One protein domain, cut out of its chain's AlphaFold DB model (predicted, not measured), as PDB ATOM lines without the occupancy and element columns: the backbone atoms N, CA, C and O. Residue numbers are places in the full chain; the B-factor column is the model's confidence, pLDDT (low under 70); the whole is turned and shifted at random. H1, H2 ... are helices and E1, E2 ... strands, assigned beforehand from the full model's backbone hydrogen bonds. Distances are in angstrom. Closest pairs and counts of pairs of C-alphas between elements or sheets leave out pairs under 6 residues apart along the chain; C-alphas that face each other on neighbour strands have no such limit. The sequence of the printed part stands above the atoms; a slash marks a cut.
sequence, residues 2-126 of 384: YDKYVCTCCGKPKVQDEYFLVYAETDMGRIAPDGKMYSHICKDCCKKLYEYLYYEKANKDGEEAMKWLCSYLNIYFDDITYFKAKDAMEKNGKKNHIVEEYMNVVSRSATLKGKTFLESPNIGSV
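Overview. This is residues 2 to 126 of the 384 residues of an uncharacterized protein of Clostridiaceae bacterium (UniProt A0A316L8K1). Two small strand hairpins, E1 with E2 and E3 with E4, make one end of this domain, and four crossed helices make the other. H1 follows E4 directly and leads into the helical end, where H1 crosses H2 and H3 crosses H4, with H4 next to E3. The 125 printed residues hold four named strands, then four named helices; both two-stranded sheets are antiparallel and the class is mixed. The whole is compact, with a radius of gyration of the C-alphas of 14.1 A and spans of 40 by 28 by 27 A.

Along the chain. Find C-alpha 4 at (-19.412, -26.456, -53.523), where E1, residues 4 to 6, begins. E2 is residues 13 to 15, E3 residues 19 to 22, and E4 residues 37 to 42, 12.8 A long. H1, residues 43 to 56, runs 19.9 A; H2, residues 62 to 73, 16.2 A; H3, residues 79 to 91, 18.3 A. H4, residues 98 to 108, runs 15.4 A to C-alpha 108 at (-30.671, -36.431, -33.774).

Arrangement. In hairpin E1 and E2, look at N 5 and O 14, 2.8 A apart; in hairpin E3 and E4, at N 39 and O 20, 2.8 A. H1 touches H2, C-alphas of Tyr 54 and Ala 65 closest at 4.8 A, a steep tilt of 54 degrees. H3 touches H4, C-alphas of Ala 85 and Tyr 102 closest at 4.8 A, a steep tilt of 66 degrees. E1 and H1 are apart. In H1, H2, H3 and H4 every O i to N i+4 pair is within hydrogen-bond range.

Size, cuts and confidence. C-alphas 2 and 125 are farthest apart, 41.4 A. The printed part has no cut; the link E3 to E4 is long. Look for pLDDT under 70 at residues 2 to 3, 26 to 29 and 122 to 126.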
ATOM      1  N   TYR A   2     -16.608 -20.796 -53.620       54.56
ATOM      2  CA  TYR A   2     -16.463 -21.705 -52.469       54.56
ATOM      3  C   TYR A   2     -17.755 -22.403 -51.985       54.56
ATOM      4  O   TYR A   2     -17.722 -23.057 -50.953       54.56
ATOM      5  N   ASP A   3     -18.869 -22.347 -52.723       68.88
ATOM      6  CA  ASP A   3     -20.156 -22.904 -52.239       68.88
ATOM      7  C   ASP A   3     -20.356 -24.396 -52.550       68.88
ATOM      8  O   ASP A   3     -21.421 -24.968 -52.308       68.88
ATOM      9  N   LYS A   4     -19.348 -25.042 -53.146       82.31
ATOM     10  CA  LYS A   4     -19.412 -26.456 -53.523       82.31
ATOM     11  C   LYS A   4     -18.244 -27.231 -52.938       82.31
ATOM     12  O   LYS A   4     -17.084 -26.870 -53.126       82.31
ATOM     13  N   TYR A   5     -18.558 -28.346 -52.293       86.56
ATOM     14  CA  TYR A   5     -17.594 -29.331 -51.826       86.56
ATOM     15  C   TYR A   5     -17.406 -30.421 -52.871       86.56
ATOM     16  O   TYR A   5     -18.357 -30.857 -53.520       86.56
ATOM     17  N   VAL A   6     -16.167 -30.870 -53.037       89.06
ATOM     18  CA  VAL A   6     -15.810 -31.940 -53.973       89.06
ATOM     19  C   VAL A   6     -15.839 -33.269 -53.235       89.06
ATOM     20  O   VAL A   6     -15.053 -33.460 -52.315       89.06
ATOM     21  N   CYS A   7     -16.706 -34.191 -53.635       90.94
ATOM     22  CA  CYS A   7     -16.794 -35.507 -53.003       90.94
ATOM     23  C   CYS A   7     -15.503 -36.295 -53.262       90.94
ATOM     24  O   CYS A   7     -15.102 -36.432 -54.418       90.94
ATOM     25  N   THR A   8     -14.876 -36.854 -52.227       89.38
ATOM     26  CA  THR A   8     -13.634 -37.642 -52.382       89.38
ATOM     27  C   THR A   8     -13.848 -38.962 -53.124       89.38
ATOM     28  O   THR A   8     -12.906 -39.491 -53.698       89.38
ATOM     29  N   CYS A   9     -15.080 -39.480 -53.149       90.12
ATOM     30  CA  CYS A   9     -15.418 -40.726 -53.837       90.12
ATOM     31  C   CYS A   9     -15.689 -40.517 -55.339       90.12
ATOM     32  O   CYS A   9     -15.117 -41.216 -56.166       90.12
ATOM     33  N   CYS A  10     -16.548 -39.560 -55.719       92.81
ATOM     34  CA  CYS A  10     -16.916 -39.356 -57.132       92.81
ATOM     35  C   CYS A  10     -16.218 -38.178 -57.823       92.81
ATOM     36  O   CYS A  10     -16.438 -37.974 -59.015       92.81
ATOM     37  N   GLY A  11     -15.449 -37.364 -57.095       91.38
ATOM     38  CA  GLY A  11     -14.744 -36.194 -57.630       91.38
ATOM     39  C   GLY A  11     -15.647 -35.043 -58.091       91.38
ATOM     40  O   GLY A  11     -15.152 -34.041 -58.604       91.38
ATOM     41  N   LYS A  12     -16.975 -35.149 -57.930       92.12
ATOM     42  CA  LYS A  12     -17.922 -34.129 -58.404       92.12
ATOM     43  C   LYS A  12     -18.096 -33.002 -57.373       92.12
ATOM     44  O   LYS A  12     -18.278 -33.301 -56.188       92.12
ATOM     45  N   PRO A  13     -18.109 -31.724 -57.801       90.75
ATOM     46  CA  PRO A  13     -18.454 -30.600 -56.939       90.75
ATOM     47  C   PRO A  13     -19.969 -30.558 -56.694       90.75
ATOM     48  O   PRO A  13     -20.761 -30.476 -57.634       90.75
ATOM     49  N   LYS A  14     -20.375 -30.583 -55.426       91.31
ATOM     50  CA  LYS A  14     -21.768 -30.587 -54.963       91.31
ATOM     51  C   LYS A  14     -21.989 -29.542 -53.869       91.31
ATOM     52  O   LYS A  14     -21.046 -29.176 -53.175       91.31
ATOM     53  N   VAL A  15     -23.223 -29.070 -53.719       90.62
ATOM     54  CA  VAL A  15     -23.608 -28.160 -52.625       90.62
ATOM     55  C   VAL A  15     -23.560 -28.875 -51.270       90.62
ATOM     56  O   VAL A  15     -23.554 -30.101 -51.218       90.62
ATOM     57  N   GLN A  16     -23.511 -28.119 -50.178       87.44
ATOM     58  CA  GLN A  16     -23.314 -28.640 -48.817       87.44
ATOM     59  C   GLN A  16     -24.417 -29.623 -48.378       87.44
ATOM     60  O   GLN A  16     -24.114 -30.646 -47.770       87.44
ATOM     61  N   ASP A  17     -25.670 -29.379 -48.771       89.38
ATOM     62  CA  ASP A  17     -26.827 -30.223 -48.420       89.38
ATOM     63  C   ASP A  17     -26.773 -31.641 -49.014       89.38
ATOM     64  O   ASP A  17     -27.485 -32.546 -48.571       89.38
ATOM     65  N   GLU A  18     -25.898 -31.864 -49.994       92.38
ATOM     66  CA  GLU A  18     -25.627 -33.178 -50.583       92.38
ATOM     67  C   GLU A  18     -24.681 -34.038 -49.733       92.38
ATOM     68  O   GLU A  18     -24.346 -35.161 -50.118       92.38
ATOM     69  N   TYR A  19     -24.229 -33.523 -48.592       91.25
ATOM     70  CA  TYR A  19     -23.359 -34.202 -47.638       91.25
ATOM     71  C   TYR A  19     -24.087 -34.386 -46.307       91.25
ATOM     72  O   TYR A  19     -25.059 -33.689 -46.004       91.25
ATOM     73  N   PHE A  20     -23.661 -35.369 -45.518       90.75
ATOM     74  CA  PHE A  20     -24.205 -35.556 -44.177       90.75
ATOM     75  C   PHE A  20     -23.506 -34.622 -43.195       90.75
ATOM     76  O   PHE A  20     -22.309 -34.378 -43.332       90.75
ATOM     77  N   LEU A  21     -24.245 -34.129 -42.202       87.88
ATOM     78  CA  LEU A  21     -23.639 -33.470 -41.051       87.88
ATOM     79  C   LEU A  21     -22.944 -34.514 -40.185       87.88
ATOM     80  O   LEU A  21     -23.500 -35.580 -39.915       87.88
ATOM     81  N   VAL A  22     -21.743 -34.173 -39.748       85.81
ATOM     82  CA  VAL A  22     -20.891 -34.997 -38.900       85.81
ATOM     83  C   VAL A  22     -20.590 -34.208 -37.630       85.81
ATOM     84  O   VAL A  22     -20.622 -32.982 -37.642       85.81
ATOM     85  N   TYR A  23     -20.364 -34.907 -36.522       81.00
ATOM     86  CA  TYR A  23     -20.151 -34.273 -35.216       81.00
ATOM     87  C   TYR A  23     -18.874 -34.744 -34.518       81.00
ATOM     88  O   TYR A  23     -18.504 -34.160 -33.507       81.00
ATOM     89  N   ALA A  24     -18.216 -35.791 -35.022       76.38
ATOM     90  CA  ALA A  24     -16.931 -36.235 -34.505       76.38
ATOM     91  C   ALA A  24     -15.807 -35.395 -35.123       76.38
ATOM     92  O   ALA A  24     -15.711 -35.284 -36.342       76.38
ATOM     93  N   GLU A  25     -14.942 -34.819 -34.287       70.62
ATOM     94  CA  GLU A  25     -13.780 -34.034 -34.742       70.62
ATOM     95  C   GLU A  25     -12.719 -34.905 -35.426       70.62
ATOM     96  O   GLU A  25     -11.970 -34.443 -36.284       70.62
ATOM     97  N   THR A  26     -12.671 -36.180 -35.041       69.38
ATOM     98  CA  THR A  26     -11.787 -37.208 -35.597       69.38
ATOM     99  C   THR A  26     -12.293 -37.777 -36.916       69.38
ATOM    100  O   THR A  26     -11.522 -38.424 -37.628       69.38
ATOM    101  N   ASP A  27     -13.554 -37.525 -37.281       66.25
ATOM    102  CA  ASP A  27     -14.008 -37.824 -38.629       66.25
ATOM    103  C   ASP A  27     -13.311 -36.897 -39.615       66.25
ATOM    104  O   ASP A  27     -13.116 -35.708 -39.365       66.25
ATOM    105  N   MET A  28     -12.979 -37.434 -40.792       61.09
ATOM    106  CA  MET A  28     -12.458 -36.672 -41.929       61.09
ATOM    107  C   MET A  28     -13.557 -35.763 -42.518       61.09
ATOM    108  O   MET A  28     -13.956 -35.906 -43.677       61.09
ATOM    109  N   GLY A  29     -14.131 -34.887 -41.700       67.56
ATOM    110  CA  GLY A  29     -15.177 -33.944 -42.045       67.56
ATOM    111  C   GLY A  29     -14.595 -32.623 -42.536       67.56
ATOM    112  O   GLY A  29     -13.523 -32.184 -42.124       67.56
ATOM    113  N   ARG A  30     -15.312 -31.962 -43.441       77.31
ATOM    114  CA  ARG A  30     -15.002 -30.598 -43.875       77.31
ATOM    115  C   ARG A  30     -15.698 -29.624 -42.949       77.31
ATOM    116  O   ARG A  30     -16.922 -29.665 -42.847       77.31
ATOM    117  N   ILE A  31     -14.928 -28.743 -42.325       81.44
ATOM    118  CA  ILE A  31     -15.458 -27.671 -41.487       81.44
ATOM    119  C   ILE A  31     -15.868 -26.511 -42.399       81.44
ATOM    120  O   ILE A  31     -15.045 -25.953 -43.125       81.44
ATOM    121  N   ALA A  32     -17.156 -26.190 -42.403       79.75
ATOM    122  CA  ALA A  32     -17.702 -25.038 -43.099       79.75
ATOM    123  C   ALA A  32     -17.426 -23.739 -42.311       79.75
ATOM    124  O   ALA A  32     -17.180 -23.793 -41.105       79.75
ATOM    125  N   PRO A  33     -17.504 -22.553 -42.947       78.50
ATOM    126  CA  PRO A  33     -17.293 -21.275 -42.257       78.50
ATOM    127  C   PRO A  33     -18.261 -21.007 -41.093       78.50
ATOM    128  O   PRO A  33     -17.942 -20.220 -40.210       78.50
ATOM    129  N   ASP A  34     -19.430 -21.656 -41.080       81.00
ATOM    130  CA  ASP A  34     -20.409 -21.590 -39.987       81.00
ATOM    131  C   ASP A  34     -20.104 -22.564 -38.830       81.00
ATOM    132  O   ASP A  34     -20.904 -22.695 -37.904       81.00
ATOM    133  N   GLY A  35     -18.964 -23.260 -38.880       80.25
ATOM    134  CA  GLY A  35     -18.528 -24.231 -37.879       80.25
ATOM    135  C   GLY A  35     -19.150 -25.620 -38.028       80.25
ATOM    136  O   GLY A  35     -18.782 -26.527 -37.281       80.25
ATOM    137  N   LYS A  36     -20.065 -25.838 -38.984       84.25
ATOM    138  CA  LYS A  36     -20.647 -27.169 -39.207       84.25
ATOM    139  C   LYS A  36     -19.674 -28.080 -39.934       84.25
ATOM    140  O   LYS A  36     -19.028 -27.680 -40.902       84.25
ATOM    141  N   MET A  37     -19.628 -29.337 -39.511       86.19
ATOM    142  CA  MET A  37     -18.823 -30.360 -40.164       86.19
ATOM    143  C   MET A  37     -19.677 -31.193 -41.114       86.19
ATOM    144  O   MET A  37     -20.759 -31.659 -40.758       86.19
ATOM    145  N   TYR A  38     -19.174 -31.400 -42.326       88.06
ATOM    146  CA  TYR A  38     -19.825 -32.194 -43.364       88.06
ATOM    147  C   TYR A  38     -18.963 -33.394 -43.751       88.06
ATOM    148  O   TYR A  38     -17.738 -33.293 -43.788       88.06
ATOM    149  N   SER A  39     -19.588 -34.513 -44.107       88.81
ATOM    150  CA  SER A  39     -18.883 -35.700 -44.597       88.81
ATOM    151  C   SER A  39     -18.015 -35.380 -45.825       88.81
ATOM    152  O   SER A  39     -18.375 -34.566 -46.675       88.81
ATOM    153  N   HIS A  40     -16.867 -36.047 -45.967       87.38
ATOM    154  CA  HIS A  40     -16.007 -35.910 -47.153       87.38
ATOM    155  C   HIS A  40     -16.565 -36.633 -48.397       87.38
ATOM    156  O   HIS A  40     -16.154 -36.343 -49.526       87.38
ATOM    157  N   ILE A  41     -17.539 -37.529 -48.198       91.50
ATOM    158  CA  ILE A  41     -18.257 -38.282 -49.233       91.50
ATOM    159  C   ILE A  41     -19.719 -37.820 -49.285       91.50
ATOM    160  O   ILE A  41     -20.360 -37.657 -48.248       91.50
ATOM    161  N   CYS A  42     -20.256 -37.600 -50.490       93.12
ATOM    162  CA  CYS A  42     -21.646 -37.169 -50.675       93.12
ATOM    163  C   CYS A  42     -22.654 -38.301 -50.421       93.12
ATOM    164  O   CYS A  42     -22.323 -39.477 -50.601       93.12
ATOM    165  N   LYS A  43     -23.905 -37.941 -50.111       94.25
ATOM    166  CA  LYS A  43     -25.011 -38.861 -49.795       94.25
ATOM    167  C   LYS A  43     -25.157 -39.994 -50.813       94.25
ATOM    168  O   LYS A  43     -25.190 -41.156 -50.425       94.25
ATOM    169  N   ASP A  44     -25.153 -39.683 -52.111       94.94
ATOM    170  CA  ASP A  44     -25.265 -40.697 -53.176       94.94
ATOM    171  C   ASP A  44     -24.117 -41.709 -53.172       94.94
ATOM    172  O   ASP A  44     -24.322 -42.892 -53.428       94.94
ATOM    173  N   CYS A  45     -22.893 -41.250 -52.901       95.00
ATOM    174  CA  CYS A  45     -21.734 -42.131 -52.825       95.00
ATOM    175  C   CYS A  45     -21.808 -43.030 -51.591       95.00
ATOM    176  O   CYS A  45     -21.476 -44.204 -51.705       95.00
ATOM    177  N   CYS A  46     -22.299 -42.526 -50.454       93.88
ATOM    178  CA  CYS A  46     -22.543 -43.363 -49.280       93.88
ATOM    179  C   CYS A  46     -23.592 -44.449 -49.567       93.88
ATOM    180  O   CYS A  46     -23.398 -45.595 -49.173       93.88
ATOM    181  N   LYS A  47     -24.670 -44.122 -50.298       95.25
ATOM    182  CA  LYS A  47     -25.691 -45.105 -50.717       95.25
ATOM    183  C   LYS A  47     -25.099 -46.185 -51.625       95.25
ATOM    184  O   LYS A  47     -25.268 -47.363 -51.350       95.25
ATOM    185  N   LYS A  48     -24.334 -45.791 -52.646       94.88
ATOM    186  CA  LYS A  48     -23.661 -46.739 -53.553       94.88
ATOM    187  C   LYS A  48     -22.632 -47.611 -52.840       94.88
ATOM    188  O   LYS A  48     -22.517 -48.791 -53.149       94.88
ATOM    189  N   LEU A  49     -21.886 -47.038 -51.894       93.81
ATOM    190  CA  LEU A  49     -20.945 -47.795 -51.072       93.81
ATOM    191  C   LEU A  49     -21.686 -48.829 -50.220       93.81
ATOM    192  O   LEU A  49     -21.271 -49.981 -50.180       93.81
ATOM    193  N   TYR A  50     -22.808 -48.451 -49.605       95.25
ATOM    194  CA  TYR A  50     -23.664 -49.393 -48.886       95.25
ATOM    195  C   TYR A  50     -24.183 -50.513 -49.793       95.25
ATOM    196  O   TYR A  50     -24.080 -51.674 -49.423       95.25
ATOM    197  N   GLU A  51     -24.700 -50.193 -50.983       93.88
ATOM    198  CA  GLU A  51     -25.179 -51.198 -51.944       93.88
ATOM    199  C   GLU A  51     -24.065 -52.177 -52.334       93.88
ATOM    200  O   GLU A  51     -24.273 -53.389 -52.319       93.88
ATOM    201  N   TYR A  52     -22.861 -51.669 -52.612       92.50
ATOM    202  CA  TYR A  52     -21.692 -52.506 -52.870       92.50
ATOM    203  C   TYR A  52     -21.389 -53.436 -51.687       92.50
ATOM    204  O   TYR A  52     -21.266 -54.643 -51.873       92.50
ATOM    205  N   LEU A  53     -21.322 -52.905 -50.463       90.44
ATOM    206  CA  LEU A  53     -21.061 -53.705 -49.261       90.44
ATOM    207  C   LEU A  53     -22.157 -54.752 -49.023       90.44
ATOM    208  O   LEU A  53     -21.854 -55.894 -48.683       90.44
ATOM    209  N   TYR A  54     -23.412 -54.385 -49.266       90.25
ATOM    210  CA  TYR A  54     -24.573 -55.254 -49.137       90.25
ATOM    211  C   TYR A  54     -24.495 -56.470 -50.063       90.25
ATOM    212  O   TYR A  54     -24.710 -57.598 -49.615       90.25
ATOM    213  N   TYR A  55     -24.155 -56.263 -51.337       87.88
ATOM    214  CA  TYR A  55     -24.071 -57.356 -52.304       87.88
ATOM    215  C   TYR A  55     -22.760 -58.151 -52.218       87.88
ATOM    216  O   TYR A  55     -22.806 -59.374 -52.332       87.88
ATOM    217  N   GLU A  56     -21.623 -57.492 -51.983       85.50
ATOM    218  CA  GLU A  56     -20.290 -58.097 -52.162       85.50
ATOM    219  C   GLU A  56     -19.611 -58.543 -50.859       85.50
ATOM    220  O   GLU A  56     -18.741 -59.414 -50.883       85.50
ATOM    221  N   LYS A  57     -19.951 -57.938 -49.712       80.75
ATOM    222  CA  LYS A  57     -19.279 -58.209 -48.423       80.75
ATOM    223  C   LYS A  57     -20.196 -58.832 -47.384       80.75
ATOM    224  O   LYS A  57     -19.759 -59.691 -46.628       80.75
ATOM    225  N   ALA A  58     -21.453 -58.414 -47.366       80.31
ATOM    226  CA  ALA A  58     -22.395 -58.755 -46.314       80.31
ATOM    227  C   ALA A  58     -23.381 -59.867 -46.704       80.31
ATOM    228  O   ALA A  58     -24.319 -60.121 -45.964       80.31
ATOM    229  N   ASN A  59     -23.222 -60.529 -47.856       85.38
ATOM    230  CA  ASN A  59     -24.122 -61.604 -48.304       85.38
ATOM    231  C   ASN A  59     -25.618 -61.224 -48.261       85.38
ATOM    232  O   ASN A  59     -26.466 -62.052 -47.926       85.38
ATOM    233  N   LYS A  60     -25.954 -59.976 -48.618       84.31
ATOM    234  CA  LYS A  60     -27.312 -59.405 -48.546       84.31
ATOM    235  C   LYS A  60     -27.873 -59.270 -47.123       84.31
ATOM    236  O   LYS A  60     -29.086 -59.109 -46.953       84.31
ATOM    237  N   ASP A  61     -27.011 -59.274 -46.116       85.31
ATOM    238  CA  ASP A  61     -27.328 -58.845 -44.760       85.31
ATOM    239  C   ASP A  61     -27.157 -57.321 -44.650       85.31
ATOM    240  O   ASP A  61     -26.081 -56.767 -44.872       85.31
ATOM    241  N   GLY A  62     -28.248 -56.616 -44.352       85.69
ATOM    242  CA  GLY A  62     -28.233 -55.157 -44.253       85.69
ATOM    243  C   GLY A  62     -27.535 -54.638 -42.996       85.69
ATOM    244  O   GLY A  62     -26.962 -53.551 -43.025       85.69
ATOM    245  N   GLU A  63     -27.576 -55.405 -41.907       86.69
ATOM    246  CA  GLU A  63     -26.959 -55.024 -40.635       86.69
ATOM    247  C   GLU A  63     -25.440 -55.056 -40.769       86.69
ATOM    248  O   GLU A  63     -24.764 -54.055 -40.528       86.69
ATOM    249  N   GLU A  64     -24.919 -56.171 -41.280       86.12
ATOM    250  CA  GLU A  64     -23.495 -56.340 -41.542       86.12
ATOM    251  C   GLU A  64     -23.006 -55.325 -42.592       86.12
ATOM    252  O   GLU A  64     -21.962 -54.696 -42.416       86.12
ATOM    253  N   ALA A  65     -23.790 -55.060 -43.645       91.56
ATOM    254  CA  ALA A  65     -23.468 -54.022 -44.629       91.56
ATOM    255  C   ALA A  65     -23.380 -52.622 -44.003       91.56
ATOM    256  O   ALA A  65     -22.485 -51.844 -44.346       91.56
ATOM    257  N   MET A  66     -24.292 -52.297 -43.079       93.88
ATOM    258  CA  MET A  66     -24.264 -51.027 -42.357       93.88
ATOM    259  C   MET A  66     -23.051 -50.944 -41.436       93.88
ATOM    260  O   MET A  66     -22.389 -49.908 -41.402       93.88
ATOM    261  N   LYS A  67     -22.721 -52.029 -40.734       90.88
ATOM    262  CA  LYS A  67     -21.544 -52.109 -39.867       90.88
ATOM    263  C   LYS A  67     -20.252 -51.871 -40.646       90.88
ATOM    264  O   LYS A  67     -19.424 -51.070 -40.215       90.88
ATOM    265  N   TRP A  68     -20.115 -52.481 -41.827       90.19
ATOM    266  CA  TRP A  68     -19.013 -52.186 -42.746       90.19
ATOM    267  C   TRP A  68     -19.014 -50.722 -43.173       90.19
ATOM    268  O   TRP A  68     -17.984 -50.065 -43.099       90.19
ATOM    269  N   LEU A  69     -20.154 -50.174 -43.597       92.81
ATOM    270  CA  LEU A  69     -20.218 -48.773 -44.015       92.81
ATOM    271  C   LEU A  69     -19.756 -47.834 -42.892       92.81
ATOM    272  O   LEU A  69     -18.972 -46.917 -43.137       92.81
ATOM    273  N   CYS A  70     -20.226 -48.082 -41.673       91.44
ATOM    274  CA  CYS A  70     -19.872 -47.308 -40.494       91.44
ATOM    275  C   CYS A  70     -18.373 -47.407 -40.189       91.44
ATOM    276  O   CYS A  70     -17.755 -46.385 -39.904       91.44
ATOM    277  N   SER A  71     -17.758 -48.583 -40.361       89.19
ATOM    278  CA  SER A  71     -16.310 -48.746 -40.187       89.19
ATOM    279  C   SER A  71     -15.498 -47.969 -41.226       89.19
ATOM    280  O   SER A  71     -14.562 -47.258 -40.862       89.19
ATOM    281  N   TYR A  72     -15.888 -48.018 -42.504       88.12
ATOM    282  CA  TYR A  72     -15.210 -47.280 -43.581       88.12
ATOM    283  C   TYR A  72     -15.315 -45.761 -43.425       88.12
ATOM    284  O   TYR A  72     -14.412 -45.037 -43.847       88.12
ATOM    285  N   LEU A  73     -16.423 -45.276 -42.869       88.25
ATOM    286  CA  LEU A  73     -16.694 -43.847 -42.715       88.25
ATOM    287  C   LEU A  73     -16.405 -43.320 -41.304       88.25
ATOM    288  O   LEU A  73     -16.636 -42.139 -41.072       88.25
ATOM    289  N   ASN A  74     -15.901 -44.175 -40.405       87.81
ATOM    290  CA  ASN A  74     -15.650 -43.897 -38.987       87.81
ATOM    291  C   ASN A  74     -16.888 -43.419 -38.187       87.81
ATOM    292  O   ASN A  74     -16.788 -42.795 -37.132       87.81
ATOM    293  N   ILE A  75     -18.078 -43.813 -38.634       89.06
ATOM    294  CA  ILE A  75     -19.351 -43.494 -37.984       89.06
ATOM    295  C   ILE A  75     -19.603 -44.504 -36.860       89.06
ATOM    296  O   ILE A  75     -19.401 -45.699 -37.046       89.06
ATOM    297  N   TYR A  76     -20.070 -44.044 -35.701       89.00
ATOM    298  CA  TYR A  76     -20.492 -44.927 -34.612       89.00
ATOM    299  C   TYR A  76     -21.587 -45.914 -35.054       89.00
ATOM    300  O   TYR A  76     -22.548 -45.513 -35.710       89.00
ATOM    301  N   PHE A  77     -21.457 -47.184 -34.656       90.56
ATOM    302  CA  PHE A  77     -22.404 -48.255 -34.948       90.56
ATOM    303  C   PHE A  77     -22.899 -48.965 -33.687       90.56
ATOM    304  O   PHE A  77     -22.115 -49.382 -32.845       90.56
ATOM    305  N   ASP A  78     -24.205 -49.195 -33.605       86.19
ATOM    306  CA  ASP A  78     -24.797 -50.182 -32.711       86.19
ATOM    307  C   ASP A  78     -26.096 -50.733 -33.313       86.19
ATOM    308  O   ASP A  78     -26.769 -50.060 -34.111       86.19
ATOM    309  N   ASP A  79     -26.445 -51.949 -32.903       83.31
ATOM    310  CA  ASP A  79     -27.586 -52.694 -33.430       83.31
ATOM    311  C   ASP A  79     -28.906 -51.931 -33.203       83.31
ATOM    312  O   ASP A  79     -29.752 -51.852 -34.096       83.31
ATOM    313  N   ILE A  80     -29.068 -51.276 -32.046       81.31
ATOM    314  CA  ILE A  80     -30.287 -50.537 -31.676       81.31
ATOM    315  C   ILE A  80     -30.495 -49.355 -32.625       81.31
ATOM    316  O   ILE A  80     -31.607 -49.118 -33.109       81.31
ATOM    317  N   THR A  81     -29.436 -48.602 -32.912       85.44
ATOM    318  CA  THR A  81     -29.480 -47.473 -33.849       85.44
ATOM    319  C   THR A  81     -29.815 -47.941 -35.264       85.44
ATOM    320  O   THR A  81     -30.642 -47.312 -35.932       85.44
ATOM    321  N   TYR A  82     -29.257 -49.072 -35.705       89.75
ATOM    322  CA  TYR A  82     -29.583 -49.650 -37.011       89.75
ATOM    323  C   TYR A  82     -31.049 -50.087 -37.098       89.75
ATOM    324  O   TYR A  82     -31.746 -49.722 -38.051       89.75
ATOM    325  N   PHE A  83     -31.565 -50.788 -36.087       86.75
ATOM    326  CA  PHE A  83     -32.964 -51.213 -36.075       86.75
ATOM    327  C   PHE A  83     -33.940 -50.035 -36.001       86.75
ATOM    328  O   PHE A  83     -34.959 -50.060 -36.690       86.75
ATOM    329  N   LYS A  84     -33.615 -48.964 -35.263       86.44
ATOM    330  CA  LYS A  84     -34.402 -47.714 -35.282       86.44
ATOM    331  C   LYS A  84     -34.461 -47.100 -36.678       86.44
ATOM    332  O   LYS A  84     -35.529 -46.666 -37.105       86.44
ATOM    333  N   ALA A  85     -33.338 -47.080 -37.393       89.38
ATOM    334  CA  ALA A  85     -33.295 -46.589 -38.766       89.38
ATOM    335  C   ALA A  85     -34.127 -47.468 -39.713       89.38
ATOM    336  O   ALA A  85     -34.841 -46.958 -40.577       89.38
ATOM    337  N   LYS A  86     -34.085 -48.791 -39.529       88.19
ATOM    338  CA  LYS A  86     -34.882 -49.738 -40.315       88.19
ATOM    339  C   LYS A  86     -36.386 -49.573 -40.065       88.19
ATOM    340  O   LYS A  86     -37.143 -49.462 -41.024       88.19
ATOM    341  N   ASP A  87     -36.809 -49.478 -38.807       86.00
ATOM    342  CA  ASP A  87     -38.212 -49.240 -38.434       86.00
ATOM    343  C   ASP A  87     -38.721 -47.888 -38.963       86.00
ATOM    344  O   ASP A  87     -39.807 -47.802 -39.540       86.00
ATOM    345  N   ALA A  88     -37.913 -46.829 -38.859       85.12
ATOM    346  CA  ALA A  88     -38.260 -45.523 -39.412       85.12
ATOM    347  C   ALA A  88     -38.374 -45.551 -40.948       85.12
ATOM    348  O   ALA A  88     -39.305 -44.964 -41.509       85.12
ATOM    349  N   MET A  89     -37.495 -46.287 -41.640       88.00
ATOM    350  CA  MET A  89     -37.611 -46.513 -43.083       88.00
ATOM    351  C   MET A  89     -38.929 -47.224 -43.424       88.00
ATOM    352  O   MET A  89     -39.624 -46.810 -44.357       88.00
ATOM    353  N   GLU A  90     -39.271 -48.288 -42.698       86.44
ATOM    354  CA  GLU A  90     -40.488 -49.072 -42.932       86.44
ATOM    355  C   GLU A  90     -41.751 -48.231 -42.700       86.44
ATOM    356  O   GLU A  90     -42.624 -48.193 -43.571       86.44
ATOM    357  N   LYS A  91     -41.804 -47.457 -41.608       84.44
ATOM    358  CA  LYS A  91     -42.897 -46.510 -41.308       84.44
ATOM    359  C   LYS A  91     -43.048 -45.418 -42.362       84.44
ATOM    360  O   LYS A  91     -44.167 -45.031 -42.692       84.44
ATOM    361  N   ASN A  92     -41.939 -44.960 -42.936       81.44
ATOM    362  CA  ASN A  92     -41.939 -43.975 -44.016       81.44
ATOM    363  C   ASN A  92     -42.249 -44.586 -45.397       81.44
ATOM    364  O   ASN A  92     -42.165 -43.886 -46.410       81.44
ATOM    365  N   GLY A  93     -42.593 -45.878 -45.472       80.25
ATOM    366  CA  GLY A  93     -42.901 -46.568 -46.724       80.25
ATOM    367  C   GLY A  93     -41.689 -46.715 -47.645       80.25
ATOM    368  O   GLY A  93     -41.847 -46.686 -48.862       80.25
ATOM    369  N   LYS A  94     -40.477 -46.824 -47.079       80.94
ATOM    370  CA  LYS A  94     -39.199 -46.980 -47.801       80.94
ATOM    371  C   LYS A  94     -38.872 -45.846 -48.780       80.94
ATOM    372  O   LYS A  94     -38.155 -46.052 -49.754       80.94
ATOM    373  N   LYS A  95     -39.378 -44.637 -48.517       80.31
ATOM    374  CA  LYS A  95     -39.060 -43.442 -49.317       80.31
ATOM    375  C   LYS A  95     -37.590 -43.028 -49.207       80.31
ATOM    376  O   LYS A  95     -37.008 -42.609 -50.201       80.31
ATOM    377  N   ASN A  96     -37.010 -43.155 -48.014       85.31
ATOM    378  CA  ASN A  96     -35.614 -42.810 -47.748       85.31
ATOM    379  C   ASN A  96     -34.733 -44.060 -47.800       85.31
ATOM    380  O   ASN A  96     -35.164 -45.151 -47.420       85.31
ATOM    381  N   HIS A  97     -33.478 -43.893 -48.218       93.25
ATOM    382  CA  HIS A  97     -32.494 -44.976 -48.175       93.25
ATOM    383  C   HIS A  97     -32.061 -45.258 -46.724       93.25
ATOM    384  O   HIS A  97     -31.987 -44.331 -45.918       93.25
ATOM    385  N   ILE A  98     -31.696 -46.504 -46.390       93.38
ATOM    386  CA  ILE A  98     -31.372 -46.894 -44.997       93.38
ATOM    387  C   ILE A  98     -30.226 -46.067 -44.424       93.38
ATOM    388  O   ILE A  98     -30.277 -45.653 -43.277       93.38
ATOM    389  N   VAL A  99     -29.234 -45.751 -45.257       94.06
ATOM    390  CA  VAL A  99     -28.111 -44.872 -44.901       94.06
ATOM    391  C   VAL A  99     -28.585 -43.482 -44.482       94.06
ATOM    392  O   VAL A  99     -28.063 -42.927 -43.524       94.06
ATOM    393  N   GLU A 100     -29.575 -42.904 -45.163       93.19
ATOM    394  CA  GLU A 100     -30.086 -41.582 -44.784       93.19
ATOM    395  C   GLU A 100     -30.839 -41.638 -43.463       93.19
ATOM    396  O   GLU A 100     -30.638 -40.781 -42.605       93.19
ATOM    397  N   GLU A 101     -31.669 -42.664 -43.282       93.06
ATOM    398  CA  GLU A 101     -32.417 -42.842 -42.042       93.06
ATOM    399  C   GLU A 101     -31.470 -43.099 -40.862       93.06
ATOM    400  O   GLU A 101     -31.623 -42.501 -39.800       93.06
ATOM    401  N   TYR A 102     -30.415 -43.885 -41.081       93.38
ATOM    402  CA  TYR A 102     -29.370 -44.137 -40.096       93.38
ATOM    403  C   TYR A 102     -28.655 -42.851 -39.676       93.38
ATOM    404  O   TYR A 102     -28.607 -42.518 -38.490       93.38
ATOM    405  N   MET A 103     -28.185 -42.066 -40.648       90.81
ATOM    406  CA  MET A 103     -27.534 -40.781 -40.376       90.81
ATOM    407  C   MET A 103     -28.476 -39.790 -39.678       90.81
ATOM    408  O   MET A 103     -28.036 -39.003 -38.837       90.81
ATOM    409  N   ASN A 104     -29.780 -39.834 -39.964       89.50
ATOM    410  CA  ASN A 104     -30.779 -39.028 -39.260       89.50
ATOM    411  C   ASN A 104     -30.934 -39.447 -37.791       89.50
ATOM    412  O   ASN A 104     -31.018 -38.578 -36.924       89.50
ATOM    413  N   VAL A 105     -30.951 -40.750 -37.492       89.12
ATOM    414  CA  VAL A 105     -31.026 -41.245 -36.106       89.12
ATOM    415  C   VAL A 105     -29.778 -40.830 -35.324       89.12
ATOM    416  O   VAL A 105     -29.905 -40.255 -34.240       89.12
ATOM    417  N   VAL A 106     -28.585 -41.036 -35.894       87.94
ATOM    418  CA  VAL A 106     -27.310 -40.655 -35.260       87.94
ATOM    419  C   VAL A 106     -27.248 -39.146 -35.018       87.94
ATOM    420  O   VAL A 106     -26.987 -38.707 -33.901       87.94
ATOM    421  N   SER A 107     -27.564 -38.333 -36.030       83.44
ATOM    422  CA  SER A 107     -27.490 -36.867 -35.931       83.44
ATOM    423  C   SER A 107     -28.528 -36.239 -34.997       83.44
ATOM    424  O   SER A 107     -28.305 -35.132 -34.504       83.44
ATOM    425  N   ARG A 108     -29.659 -36.903 -34.736       83.50
ATOM    426  CA  ARG A 108     -30.671 -36.431 -33.774       83.50
ATOM    427  C   ARG A 108     -30.375 -36.863 -32.343       83.50
ATOM    428  O   ARG A 108     -30.860 -36.221 -31.414       83.50
ATOM    429  N   SER A 109     -29.589 -37.918 -32.157       78.00
ATOM    430  CA  SER A 109     -29.270 -38.430 -30.830       78.00
ATOM    431  C   SER A 109     -28.246 -37.547 -30.118       78.00
ATOM    432  O   SER A 109     -27.112 -37.404 -30.568       78.00
ATOM    433  N   ALA A 110     -28.615 -36.982 -28.967       73.94
ATOM    434  CA  ALA A 110     -27.697 -36.186 -28.150       73.94
ATOM    435  C   ALA A 110     -26.521 -37.011 -27.593       73.94
ATOM    436  O   ALA A 110     -25.449 -36.462 -27.375       73.94
ATOM    437  N   THR A 111     -26.708 -38.321 -27.399       75.44
ATOM    438  CA  THR A 111     -25.709 -39.219 -26.796       75.44
ATOM    439  C   THR A 111     -24.770 -39.873 -27.806       75.44
ATOM    440  O   THR A 111     -23.745 -40.426 -27.408       75.44
ATOM    441  N   LEU A 112     -25.123 -39.858 -29.097       78.31
ATOM    442  CA  LEU A 112     -24.311 -40.444 -30.172       78.31
ATOM    443  C   LEU A 112     -23.540 -39.392 -30.970       78.31
ATOM    444  O   LEU A 112     -22.588 -39.726 -31.670       78.31
ATOM    445  N   LYS A 113     -23.926 -38.115 -30.865       79.38
ATOM    446  CA  LYS A 113     -23.171 -37.011 -31.465       79.38
ATOM    447  C   LYS A 113     -21.731 -37.017 -30.965       79.38
ATOM    448  O   LYS A 113     -21.491 -37.018 -29.765       79.38
ATOM    449  N   GLY A 114     -20.793 -36.986 -31.905       79.00
ATOM    450  CA  GLY A 114     -19.363 -36.951 -31.612       79.00
ATOM    451  C   GLY A 114     -18.722 -38.321 -31.422       79.00
ATOM    452  O   GLY A 114     -17.498 -38.392 -31.441       79.00
ATOM    453  N   LYS A 115     -19.514 -39.395 -31.301       85.69
ATOM    454  CA  LYS A 115     -18.975 -40.752 -31.207       85.69
ATOM    455  C   LYS A 115     -18.511 -41.268 -32.562       85.69
ATOM    456  O   LYS A 115     -19.127 -41.002 -33.596       85.69
ATOM    457  N   THR A 116     -17.459 -42.065 -32.518       87.69
ATOM    458  CA  THR A 116     -16.789 -42.671 -33.668       87.69
ATOM    459  C   THR A 116     -17.033 -44.170 -33.741       87.69
ATOM    460  O   THR A 116     -17.534 -44.790 -32.797       87.69
ATOM    461  N   PHE A 117     -16.626 -44.790 -34.850       88.06
ATOM    462  CA  PHE A 117     -16.731 -46.238 -34.995       88.06
ATOM    463  C   PHE A 117     -15.970 -47.002 -33.901       88.06
ATOM    464  O   PHE A 117     -16.440 -48.054 -33.482       88.06
ATOM    465  N   LEU A 118     -14.850 -46.479 -33.387       83.00
ATOM    466  CA  LEU A 118     -14.065 -47.128 -32.325       83.00
ATOM    467  C   LEU A 118     -14.738 -47.126 -30.942       83.00
ATOM    468  O   LEU A 118     -14.293 -47.836 -30.043       83.00
ATOM    469  N   GLU A 119     -15.815 -46.369 -30.774       83.75
ATOM    470  CA  GLU A 119     -16.622 -46.351 -29.549       83.75
ATOM    471  C   GLU A 119     -17.864 -47.250 -29.662       83.75
ATOM    472  O   GLU A 119     -18.633 -47.370 -28.708       83.75
ATOM    473  N   SER A 120     -18.060 -47.883 -30.823       84.44
ATOM    474  CA  SER A 120     -19.127 -48.851 -31.088       84.44
ATOM    475  C   SER A 120     -19.019 -50.080 -30.175       84.44
ATOM    476  O   SER A 120     -17.920 -50.584 -29.927       84.44
ATOM    477  N   PRO A 121     -20.134 -50.655 -29.706       74.12
ATOM    478  CA  PRO A 121     -20.099 -51.928 -28.999       74.12
ATOM    479  C   PRO A 121     -19.523 -53.050 -29.884       74.12
ATOM    480  O   PRO A 121     -19.781 -53.113 -31.085       74.12
ATOM    481  N   ASN A 122     -18.776 -53.987 -29.289       62.38
ATOM    482  CA  ASN A 122     -18.341 -55.239 -29.936       62.38
ATOM    483  C   ASN A 122     -17.451 -55.094 -31.204       62.38
ATOM    484  O   ASN A 122     -17.484 -55.950 -32.096       62.38
ATOM    485  N   ILE A 123     -16.591 -54.068 -31.282       57.28
ATOM    486  CA  ILE A 123     -15.637 -53.847 -32.403       57.28
ATOM    487  C   ILE A 123     -14.648 -55.006 -32.606       57.28
ATOM    488  O   ILE A 123     -14.148 -55.206 -33.713       57.28
ATOM    489  N   GLY A 124     -14.423 -55.837 -31.582       46.22
ATOM    490  CA  GLY A 124     -13.565 -57.025 -31.675       46.22
ATOM    491  C   GLY A 124     -13.993 -58.055 -32.734       46.22
ATOM    492  O   GLY A 124     -13.207 -58.934 -33.075       46.22
ATOM    493  N   SER A 125     -15.210 -57.951 -33.285       47.06
ATOM    494  CA  SER A 125     -15.753 -58.912 -34.255       47.06
ATOM    495  C   SER A 125     -15.581 -58.519 -35.730       47.06
ATOM    496  O   SER A 125     -15.898 -59.332 -36.592       47.06
ATOM    497  N   VAL A 126     -15.094 -57.318 -36.064       44.69
ATOM    498  CA  VAL A 126     -15.073 -56.829 -37.467       44.69
ATOM    499  C   VAL A 126     -14.053 -57.583 -38.346       44.69
ATOM    500  O   VAL A 126     -14.192 -57.623 -39.563       44.69
TER     501      VAL A 126